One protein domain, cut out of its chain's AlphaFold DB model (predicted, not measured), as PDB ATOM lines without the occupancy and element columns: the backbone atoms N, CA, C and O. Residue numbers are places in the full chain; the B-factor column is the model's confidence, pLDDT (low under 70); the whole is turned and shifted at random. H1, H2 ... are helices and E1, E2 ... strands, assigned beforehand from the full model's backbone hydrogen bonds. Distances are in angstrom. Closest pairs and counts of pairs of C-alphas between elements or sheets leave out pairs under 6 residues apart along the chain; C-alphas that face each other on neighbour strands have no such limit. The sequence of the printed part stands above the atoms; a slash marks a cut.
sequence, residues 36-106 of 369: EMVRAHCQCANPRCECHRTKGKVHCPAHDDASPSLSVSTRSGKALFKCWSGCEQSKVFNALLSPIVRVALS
ATOM      1  N   GLU A  36      17.549  24.871   9.285       76.19
ATOM      2  CA  GLU A  36      17.659  23.629  10.052       76.19
ATOM      3  C   GLU A  36      18.581  23.788  11.266       76.19
ATOM      4  O   GLU A  36      18.203  23.441  12.383       76.19
ATOM      5  N   MET A  37      19.750  24.403  11.065       73.69
ATOM      6  CA  MET A  37      20.718  24.686  12.124       73.69
ATOM      7  C   MET A  37      20.118  25.585  13.211       73.69
ATOM      8  O   MET A  37      20.181  25.266  14.398       73.69
ATOM      9  N   VAL A  38      19.480  26.686  12.808       77.94
ATOM     10  CA  VAL A  38      18.870  27.637  13.748       77.94
ATOM     11  C   VAL A  38      17.718  26.982  14.514       77.94
ATOM     12  O   VAL A  38      17.618  27.152  15.729       77.94
ATOM     13  N   ARG A  39      16.867  26.199  13.837       83.88
ATOM     14  CA  ARG A  39      15.756  25.488  14.484       83.88
ATOM     15  C   ARG A  39      16.243  24.469  15.506       83.88
ATOM     16  O   ARG A  39      15.726  24.478  16.617       83.88
ATOM     17  N   ALA A  40      17.230  23.645  15.160       79.69
ATOM     18  CA  ALA A  40      17.779  22.634  16.061       79.69
ATOM     19  C   ALA A  40      18.378  23.258  17.330       79.69
ATOM     20  O   ALA A  40      18.198  22.741  18.428       79.69
ATOM     21  N   HIS A  41      19.049  24.402  17.194       82.38
ATOM     22  CA  HIS A  41      19.634  25.098  18.335       82.38
ATOM     23  C   HIS A  41      18.594  25.735  19.268       82.38
ATOM     24  O   HIS A  41      18.780  25.798  20.477       82.38
ATOM     25  N   CYS A  42      17.488  26.201  18.699       84.62
ATOM     26  CA  CYS A  42      16.446  26.933  19.410       84.62
ATOM     27  C   CYS A  42      15.323  26.024  19.952       84.62
ATOM     28  O   CYS A  42      14.252  26.500  20.340       84.62
ATOM     29  N   GLN A  43      15.520  24.706  19.936       85.94
ATOM     30  CA  GLN A  43      14.590  23.730  20.498       85.94
ATOM     31  C   GLN A  43      14.931  23.437  21.959       85.94
ATOM     32  O   GLN A  43      16.086  23.223  22.315       85.94
ATOM     33  N   CYS A  44      13.914  23.395  22.821       80.81
ATOM     34  CA  CYS A  44      14.105  23.021  24.218       80.81
ATOM     35  C   CYS A  44      14.180  21.493  24.385       80.81
ATOM     36  O   CYS A  44      13.815  20.730  23.490       80.81
ATOM     37  N   ALA A  45      14.586  21.022  25.565       80.19
ATOM     38  CA  ALA A  45      14.719  19.590  25.848       80.19
ATOM     39  C   ALA A  45      13.381  18.821  25.930       80.19
ATOM     40  O   ALA A  45      13.387  17.593  25.972       80.19
ATOM     41  N   ASN A  46      12.230  19.508  25.967       83.06
ATOM     42  CA  ASN A  46      10.917  18.865  26.048       83.06
ATOM     43  C   ASN A  46      10.406  18.475  24.644       83.06
ATOM     44  O   ASN A  46       9.960  19.360  23.911       83.06
ATOM     45  N   PRO A  47      10.354  17.178  24.281       80.88
ATOM     46  CA  PRO A  47       9.965  16.736  22.938       80.88
ATOM     47  C   PRO A  47       8.485  16.987  22.609       80.88
ATOM     48  O   PRO A  47       8.086  16.894  21.452       80.88
ATOM     49  N   ARG A  48       7.648  17.293  23.613       84.75
ATOM     50  CA  ARG A  48       6.234  17.659  23.421       84.75
ATOM     51  C   ARG A  48       6.027  19.167  23.241       84.75
ATOM     52  O   ARG A  48       4.894  19.587  23.018       84.75
ATOM     53  N   CYS A  49       7.082  19.978  23.361       83.69
ATOM     54  CA  CYS A  49       6.995  21.420  23.153       83.69
ATOM     55  C   CYS A  49       6.719  21.750  21.679       83.69
ATOM     56  O   CYS A  49       7.208  21.080  20.768       83.69
ATOM     57  N   GLU A  50       5.976  22.831  21.430       85.81
ATOM     58  CA  GLU A  50       5.637  23.275  20.076       85.81
ATOM     59  C   GLU A  50       6.866  23.632  19.224       85.81
ATOM     60  O   GLU A  50       6.777  23.574  17.997       85.81
ATOM     61  N   CYS A  51       8.021  23.917  19.845       83.50
ATOM     62  CA  CYS A  51       9.276  24.191  19.135       83.50
ATOM     63  C   CYS A  51       9.786  23.004  18.301       83.50
ATOM     64  O   CYS A  51      10.583  23.198  17.383       83.50
ATOM     65  N   HIS A  52       9.327  21.780  18.593       83.62
ATOM     66  CA  HIS A  52       9.694  20.561  17.861       83.62
ATOM     67  C   HIS A  52       8.843  20.316  16.611       83.62
ATOM     68  O   HIS A  52       9.117  19.391  15.846       83.62
ATOM     69  N   ARG A  53       7.807  21.129  16.359       83.88
ATOM     70  CA  ARG A  53       6.998  20.997  15.139       83.88
ATOM     71  C   ARG A  53       7.828  21.368  13.908       83.88
ATOM     72  O   ARG A  53       8.538  22.372  13.894       83.88
ATOM     73  N   THR A  54       7.657  20.605  12.827       74.44
ATOM     74  CA  THR A  54       8.312  20.849  11.524       74.44
ATOM     75  C   THR A  54       7.949  22.206  10.915       74.44
ATOM     76  O   THR A  54       8.715  22.762  10.136       74.44
ATOM     77  N   LYS A  55       6.790  22.763  11.291       75.50
ATOM     78  CA  LYS A  55       6.358  24.129  10.979       75.50
ATOM     79  C   LYS A  55       5.904  24.807  12.270       75.50
ATOM     80  O   LYS A  55       5.084  24.255  12.997       75.50
ATOM     81  N   GLY A  56       6.417  26.004  12.546       80.31
ATOM     82  CA  GLY A  56       6.108  26.738  13.776       80.31
ATOM     83  C   GLY A  56       7.273  27.589  14.271       80.31
ATOM     84  O   GLY A  56       8.308  27.676  13.609       80.31
ATOM     85  N   LYS A  57       7.095  28.232  15.426       90.00
ATOM     86  CA  LYS A  57       8.138  29.033  16.079       90.00
ATOM     87  C   LYS A  57       9.031  28.143  16.950       90.00
ATOM     88  O   LYS A  57       8.594  27.087  17.392       90.00
ATOM     89  N   VAL A  58      10.262  28.576  17.181       91.38
ATOM     90  CA  VAL A  58      11.232  27.988  18.122       91.38
ATOM     91  C   VAL A  58      11.513  28.985  19.253       91.38
ATOM     92  O   VAL A  58      11.045  30.120  19.183       91.38
ATOM     93  N   HIS A  59      12.198  28.571  20.317       89.38
ATOM     94  CA  HIS A  59      12.511  29.477  21.425       89.38
ATOM     95  C   HIS A  59      13.533  30.526  20.984       89.38
ATOM     96  O   HIS A  59      14.412  30.254  20.168       89.38
ATOM     97  N   CYS A  60      13.399  31.760  21.456       87.69
ATOM     98  CA  CYS A  60      14.353  32.798  21.087       87.69
ATOM     99  C   CYS A  60      15.602  32.704  21.973       87.69
ATOM    100  O   CYS A  60      15.477  32.784  23.184       87.69
ATOM    101  N   PRO A  61      16.827  32.647  21.427       84.75
ATOM    102  CA  PRO A  61      18.032  32.555  22.255       84.75
ATOM    103  C   PRO A  61      18.398  33.878  22.955       84.75
ATOM    104  O   PRO A  61      19.350  33.932  23.725       84.75
ATOM    105  N   ALA A  62      17.679  34.970  22.667       83.06
ATOM    106  CA  ALA A  62      17.947  36.299  23.215       83.06
ATOM    107  C   ALA A  62      17.125  36.643  24.476       83.06
ATOM    108  O   ALA A  62      17.330  37.724  25.042       83.06
ATOM    109  N   HIS A  63      16.178  35.785  24.874       81.50
ATOM    110  CA  HIS A  63      15.375  35.921  26.094       81.50
ATOM    111  C   HIS A  63      14.737  34.579  26.482       81.50
ATOM    112  O   HIS A  63      14.546  33.729  25.623       81.50
ATOM    113  N   ASP A  64      14.331  34.422  27.740       80.19
ATOM    114  CA  ASP A  64      13.571  33.246  28.165       80.19
ATOM    115  C   ASP A  64      12.092  33.392  27.786       80.19
ATOM    116  O   ASP A  64      11.396  34.293  28.264       80.19
ATOM    117  N   ASP A  65      11.592  32.502  26.931       83.19
ATOM    118  CA  ASP A  65      10.186  32.430  26.545       83.19
ATOM    119  C   ASP A  65       9.516  31.124  27.005       83.19
ATOM    120  O   ASP A  65       9.949  30.017  26.693       83.19
ATOM    121  N   ALA A  66       8.384  31.243  27.710       77.69
ATOM    122  CA  ALA A  66       7.569  30.087  28.108       77.69
ATOM    123  C   ALA A  66       6.876  29.408  26.907       77.69
ATOM    124  O   ALA A  66       6.528  28.229  26.967       77.69
ATOM    125  N   SER A  67       6.690  30.146  25.809       84.81
ATOM    126  CA  SER A  67       6.145  29.659  24.539       84.81
ATOM    127  C   SER A  67       7.037  30.101  23.372       84.81
ATOM    128  O   SER A  67       7.420  31.271  23.358       84.81
ATOM    129  N   PRO A  68       7.306  29.249  22.365       90.81
ATOM    130  CA  PRO A  68       8.231  29.568  21.276       90.81
ATOM    131  C   PRO A  68       7.893  30.871  20.528       90.81
ATOM    132  O   PRO A  68       6.810  31.005  19.950       90.81
ATOM    133  N   SER A  69       8.832  31.818  20.486       90.25
ATOM    134  CA  SER A  69       8.618  33.169  19.939       90.25
ATOM    135  C   SER A  69       9.393  33.499  18.654       90.25
ATOM    136  O   SER A  69       9.065  34.472  17.964       90.25
ATOM    137  N   LEU A  70      10.390  32.695  18.281       91.31
ATOM    138  CA  LEU A  70      11.257  32.933  17.129       91.31
ATOM    139  C   LEU A  70      10.728  32.234  15.872       91.31
ATOM    140  O   LEU A  70      10.630  31.011  15.805       91.31
ATOM    141  N   SER A  71      10.413  33.003  14.835       89.94
ATOM    142  CA  SER A  71      10.132  32.464  13.503       89.94
ATOM    143  C   SER A  71      11.431  32.330  12.723       89.94
ATOM    144  O   SER A  71      12.203  33.281  12.693       89.94
ATOM    145  N   VAL A  72      11.632  31.195  12.054       87.31
ATOM    146  CA  VAL A  72      12.790  30.926  11.190       87.31
ATOM    147  C   VAL A  72      12.277  30.400   9.853       87.31
ATOM    148  O   VAL A  72      11.373  29.562   9.838       87.31
ATOM    149  N   SER A  73      12.823  30.921   8.757       82.00
ATOM    150  CA  SER A  73      12.465  30.560   7.380       82.00
ATOM    151  C   SER A  73      13.657  30.731   6.447       82.00
ATOM    152  O   SER A  73      14.465  31.630   6.657       82.00
ATOM    153  N   THR A  74      13.737  29.954   5.375       82.69
ATOM    154  CA  THR A  74      14.786  30.103   4.356       82.69
ATOM    155  C   THR A  74      14.329  30.970   3.181       82.69
ATOM    156  O   THR A  74      13.255  30.753   2.621       82.69
ATOM    157  N   ARG A  75      15.168  31.918   2.739       71.81
ATOM    158  CA  ARG A  75      14.986  32.661   1.479       71.81
ATOM    159  C   ARG A  75      16.318  32.784   0.745       71.81
ATOM    160  O   ARG A  75      17.304  33.224   1.328       71.81
ATOM    161  N   SER A  76      16.355  32.383  -0.525       69.00
ATOM    162  CA  SER A  76      17.563  32.440  -1.371       69.00
ATOM    163  C   SER A  76      18.802  31.789  -0.729       69.00
ATOM    164  O   SER A  76      19.901  32.332  -0.794       69.00
ATOM    165  N   GLY A  77      18.613  30.648  -0.052       63.81
ATOM    166  CA  GLY A  77      19.692  29.907   0.614       63.81
ATOM    167  C   GLY A  77      20.189  30.505   1.937       63.81
ATOM    168  O   GLY A  77      21.170  30.011   2.484       63.81
ATOM    169  N   LYS A  78      19.528  31.542   2.469       65.00
ATOM    170  CA  LYS A  78      19.863  32.180   3.752       65.00
ATOM    171  C   LYS A  78      18.723  32.008   4.756       65.00
ATOM    172  O   LYS A  78      17.554  32.148   4.386       65.00
ATOM    173  N   ALA A  79      19.052  31.732   6.018       77.50
ATOM    174  CA  ALA A  79      18.068  31.764   7.095       77.50
ATOM    175  C   ALA A  79      17.668  33.211   7.417       77.50
ATOM    176  O   ALA A  79      18.506  34.063   7.697       77.50
ATOM    177  N   LEU A  80      16.366  33.464   7.401       80.62
ATOM    178  CA  LEU A  80      15.720  34.652   7.933       80.62
ATOM    179  C   LEU A  80      15.064  34.286   9.257       80.62
ATOM    180  O   LEU A  80      14.374  33.267   9.349       80.62
ATOM    181  N   PHE A  81      15.230  35.136  10.262       86.69
ATOM    182  CA  PHE A  81      14.616  34.942  11.565       86.69
ATOM    183  C   PHE A  81      13.976  36.233  12.083       86.69
ATOM    184  O   PHE A  81      14.397  37.345  11.766       86.69
ATOM    185  N   LYS A  82      12.899  36.088  12.856       86.31
ATOM    186  CA  LYS A  82      12.188  37.204  13.489       86.31
ATOM    187  C   LYS A  82      11.617  36.769  14.828       86.31
ATOM    188  O   LYS A  82      10.822  35.829  14.886       86.31
ATOM    189  N   CYS A  83      12.004  37.469  15.888       89.06
ATOM    190  CA  CYS A  83      11.427  37.300  17.215       89.06
ATOM    191  C   CYS A  83      10.104  38.074  17.315       89.06
ATOM    192  O   CYS A  83      10.055  39.259  16.989       89.06
ATOM    193  N   TRP A  84       9.032  37.414  17.760       87.00
ATOM    194  CA  TRP A  84       7.712  38.035  17.938       87.00
ATOM    195  C   TRP A  84       7.482  38.616  19.340       87.00
ATOM    196  O   TRP A  84       6.512  39.339  19.528       87.00
ATOM    197  N   SER A  85       8.396  38.369  20.282       82.62
ATOM    198  CA  SER A  85       8.391  38.977  21.624       82.62
ATOM    199  C   SER A  85       9.097  40.342  21.680       82.62
ATOM    200  O   SER A  85       9.210  40.925  22.750       82.62
ATOM    201  N   GLY A  86       9.590  40.857  20.543       80.81
ATOM    202  CA  GLY A  86      10.151  42.212  20.442       80.81
ATOM    203  C   GLY A  86      11.668  42.330  20.614       80.81
ATOM    204  O   GLY A  86      12.161  43.432  20.828       80.81
ATOM    205  N   CYS A  87      12.435  41.237  20.511       83.62
ATOM    206  CA  CYS A  87      13.896  41.348  20.499       83.62
ATOM    207  C   CYS A  87      14.402  42.069  19.247       83.62
ATOM    208  O   CYS A  87      13.954  41.793  18.131       83.62
ATOM    209  N   GLU A  88      15.408  42.916  19.441       81.81
ATOM    210  CA  GLU A  88      16.168  43.521  18.353       81.81
ATOM    211  C   GLU A  88      16.891  42.448  17.519       81.81
ATOM    212  O   GLU A  88      17.392  41.455  18.058       81.81
ATOM    213  N   GLN A  89      16.947  42.640  16.197       79.19
ATOM    214  CA  GLN A  89      17.535  41.670  15.262       79.19
ATOM    215  C   GLN A  89      19.012  41.381  15.562       79.19
ATOM    216  O   GLN A  89      19.425  40.221  15.546       79.19
ATOM    217  N   SER A  90      19.777  42.416  15.911       74.88
ATOM    218  CA  SER A  90      21.186  42.332  16.317       74.88
ATOM    219  C   SER A  90      21.377  41.411  17.531       74.88
ATOM    220  O   SER A  90      22.242  40.537  17.527       74.88
ATOM    221  N   LYS A  91      20.513  41.529  18.547       79.00
ATOM    222  CA  LYS A  91      20.553  40.718  19.772       79.00
ATOM    223  C   LYS A  91      20.273  39.239  19.495       79.00
ATOM    224  O   LYS A  91      20.959  38.376  20.035       79.00
ATOM    225  N   VAL A  92      19.298  38.942  18.632       78.56
ATOM    226  CA  VAL A  92      18.986  37.561  18.220       78.56
ATOM    227  C   VAL A  92      20.124  36.969  17.389       78.56
ATOM    228  O   VAL A  92      20.523  35.831  17.625       78.56
ATOM    229  N   PHE A  93      20.687  37.744  16.462       80.38
ATOM    230  CA  PHE A  93      21.817  37.325  15.637       80.38
ATOM    231  C   PHE A  93      23.072  37.038  16.472       80.38
ATOM    232  O   PHE A  93      23.670  35.975  16.333       80.38
ATOM    233  N   ASN A  94      23.423  37.927  17.403       74.62
ATOM    234  CA  ASN A  94      24.567  37.745  18.297       74.62
ATOM    235  C   ASN A  94      24.385  36.546  19.235       74.62
ATOM    236  O   ASN A  94      25.334  35.797  19.458       74.62
ATOM    237  N   ALA A  95      23.170  36.317  19.739       77.69
ATOM    238  CA  ALA A  95      22.868  35.129  20.530       77.69
ATOM    239  C   ALA A  95      23.076  33.843  19.706       77.69
ATOM    240  O   ALA A  95      23.747  32.926  20.178       77.69
ATOM    241  N   LEU A  96      22.608  33.822  18.449       75.25
ATOM    242  CA  LEU A  96      22.805  32.716  17.499       75.25
ATOM    243  C   LEU A  96      24.264  32.520  17.052       75.25
ATOM    244  O   LEU A  96      24.625  31.438  16.595       75.25
ATOM    245  N   LEU A  97      25.107  33.546  17.163       68.56
ATOM    246  CA  LEU A  97      26.527  33.493  16.811       68.56
ATOM    247  C   LEU A  97      27.459  33.331  18.013       68.56
ATOM    248  O   LEU A  97      28.673  33.207  17.823       68.56
ATOM    249  N   SER A  98      26.920  33.318  19.236       59.06
ATOM    250  CA  SER A  98      27.747  33.220  20.433       59.06
ATOM    251  C   SER A  98      28.556  31.909  20.436       59.06
ATOM    252  O   SER A  98      28.116  30.899  19.873       59.06
ATOM    253  N   PRO A  99      29.754  31.881  21.053       45.16
ATOM    254  CA  PRO A  99      30.646  30.717  21.021       45.16
ATOM    255  C   PRO A  99      29.976  29.419  21.496       45.16
ATOM    256  O   PRO A  99      30.229  28.352  20.942       45.16
ATOM    257  N   ILE A 100      29.063  29.529  22.466       44.69
ATOM    258  CA  ILE A 100      28.257  28.425  23.007       44.69
ATOM    259  C   ILE A 100      27.321  27.857  21.930       44.69
ATOM    260  O   ILE A 100      27.217  26.641  21.765       44.69
ATOM    261  N   VAL A 101      26.699  28.730  21.137       47.53
ATOM    262  CA  VAL A 101      25.842  28.339  20.015       47.53
ATOM    263  C   VAL A 101      26.661  27.779  18.856       47.53
ATOM    264  O   VAL A 101      26.266  26.780  18.268       47.53
ATOM    265  N   ARG A 102      27.857  28.309  18.582       45.31
ATOM    266  CA  ARG A 102      28.787  27.737  17.589       45.31
ATOM    267  C   ARG A 102      29.224  26.306  17.924       45.31
ATOM    268  O   ARG A 102      29.321  25.484  17.012       45.31
ATOM    269  N   VAL A 103      29.447  25.989  19.202       41.47
ATOM    270  CA  VAL A 103      29.753  24.621  19.669       41.47
ATOM    271  C   VAL A 103      28.513  23.717  19.593       41.47
ATOM    272  O   VAL A 103      28.606  22.582  19.133       41.47
ATOM    273  N   ALA A 104      27.327  24.219  19.950       42.41
ATOM    274  CA  ALA A 104      26.079  23.454  19.849       42.41
ATOM    275  C   ALA A 104      25.649  23.185  18.388       42.41
ATOM    276  O   ALA A 104      25.204  22.087  18.061       42.41
ATOM    277  N   LEU A 105      25.851  24.151  17.487       42.97
ATOM    278  CA  LEU A 105      25.562  24.053  16.049       42.97
ATOM    279  C   LEU A 105      26.538  23.147  15.291       42.97
ATOM    280  O   LEU A 105      26.191  22.617  14.239       42.97
ATOM    281  N   SER A 106      27.741  22.937  15.827       41.66
ATOM    282  CA  SER A 106      28.691  21.937  15.327       41.66
ATOM    283  C   SER A 106      28.504  20.554  15.975       41.66
ATOM    284  O   SER A 106      29.080  19.576  15.499       41.66
TER     285      SER A 106
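What this domain is: This is residues 36 to 106 of the 369 residues of an uncharacterized protein of bacterium (UniProt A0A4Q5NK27). A twisted hairpin of two strands, E1 and E2, stands beside three short helices, and a long looping stretch, residues 42 to 69, fills out the rest of the body. H1 sits between the hairpin and H3, while H2 begins close to E2 and leads on to H3. The printed part has 71 residues, with three named helices and two named strands in the order H1, E1, E2, H2, H3; the sheet has the order E1 - E2 and is antiparallel. The class is mixed, helices and strands, though under half of the residues are in named elements. The whole is compact, with a radius of gyration of the C-alphas of 11.3 A, and rounded, spanning 28 by 27 by 26 A.

How they stand to each other: H1, residues 36 to 41, comes first, and a long link of 28 residues joins it to E1, residues 70 to 75. The closest C-alphas of H1 and E1 are those of Arg 39 and Val 72, 7.0 A apart. E1 and E2, residues 78 to 83, form a hairpin, antiparallel at 156 degrees between their directions. N 73 and O 80 are within hydrogen-bond range at 2.9 A, as are N 80 and O 73 at 2.7 A. A tight link leads to H2, residues 89 to 97; the closest C-alphas of E2 and H2 are those of Lys 82 and Gln 89, 7.2 A apart. H1 and H2 are close but not clearly touching, about perpendicular at 83 degrees, with the C-alphas of Val 38 and Leu 96 closest at 7.4 A. H3, residues 99 to 106, touches H1, with the C-alphas of Met 37 and Leu 105 closest at 6.3 A. These two run opposite ways at a steep tilt of 50 degrees. H3 is apart from E1 and E2. In H1, H2 and H3 every O i to N i+4 pair is within hydrogen-bond range.

Where its parts are: H1 begins at C-alpha 36, (17.659, 23.629, 10.052), and is 8.6 A long from first to last C-alpha. E1 measures 16.1 A, beginning at C-alpha 70, (11.257, 32.933, 17.129), and E2 measures 16.7 A. H2 measures 12.3 A and H3 10.6 A, ending at C-alpha 106, (28.691, 21.937, 15.327).

The domain as a whole: The two C-alphas farthest apart are those of Asn 46 and Ser 76, 31.3 A. The printed part has no cut. Its long link is H1 to E1. The mean pLDDT of the printed part is 76.9; residues 76 to 78 and 97 to 106 are under 70, and the mean for H3 is 44.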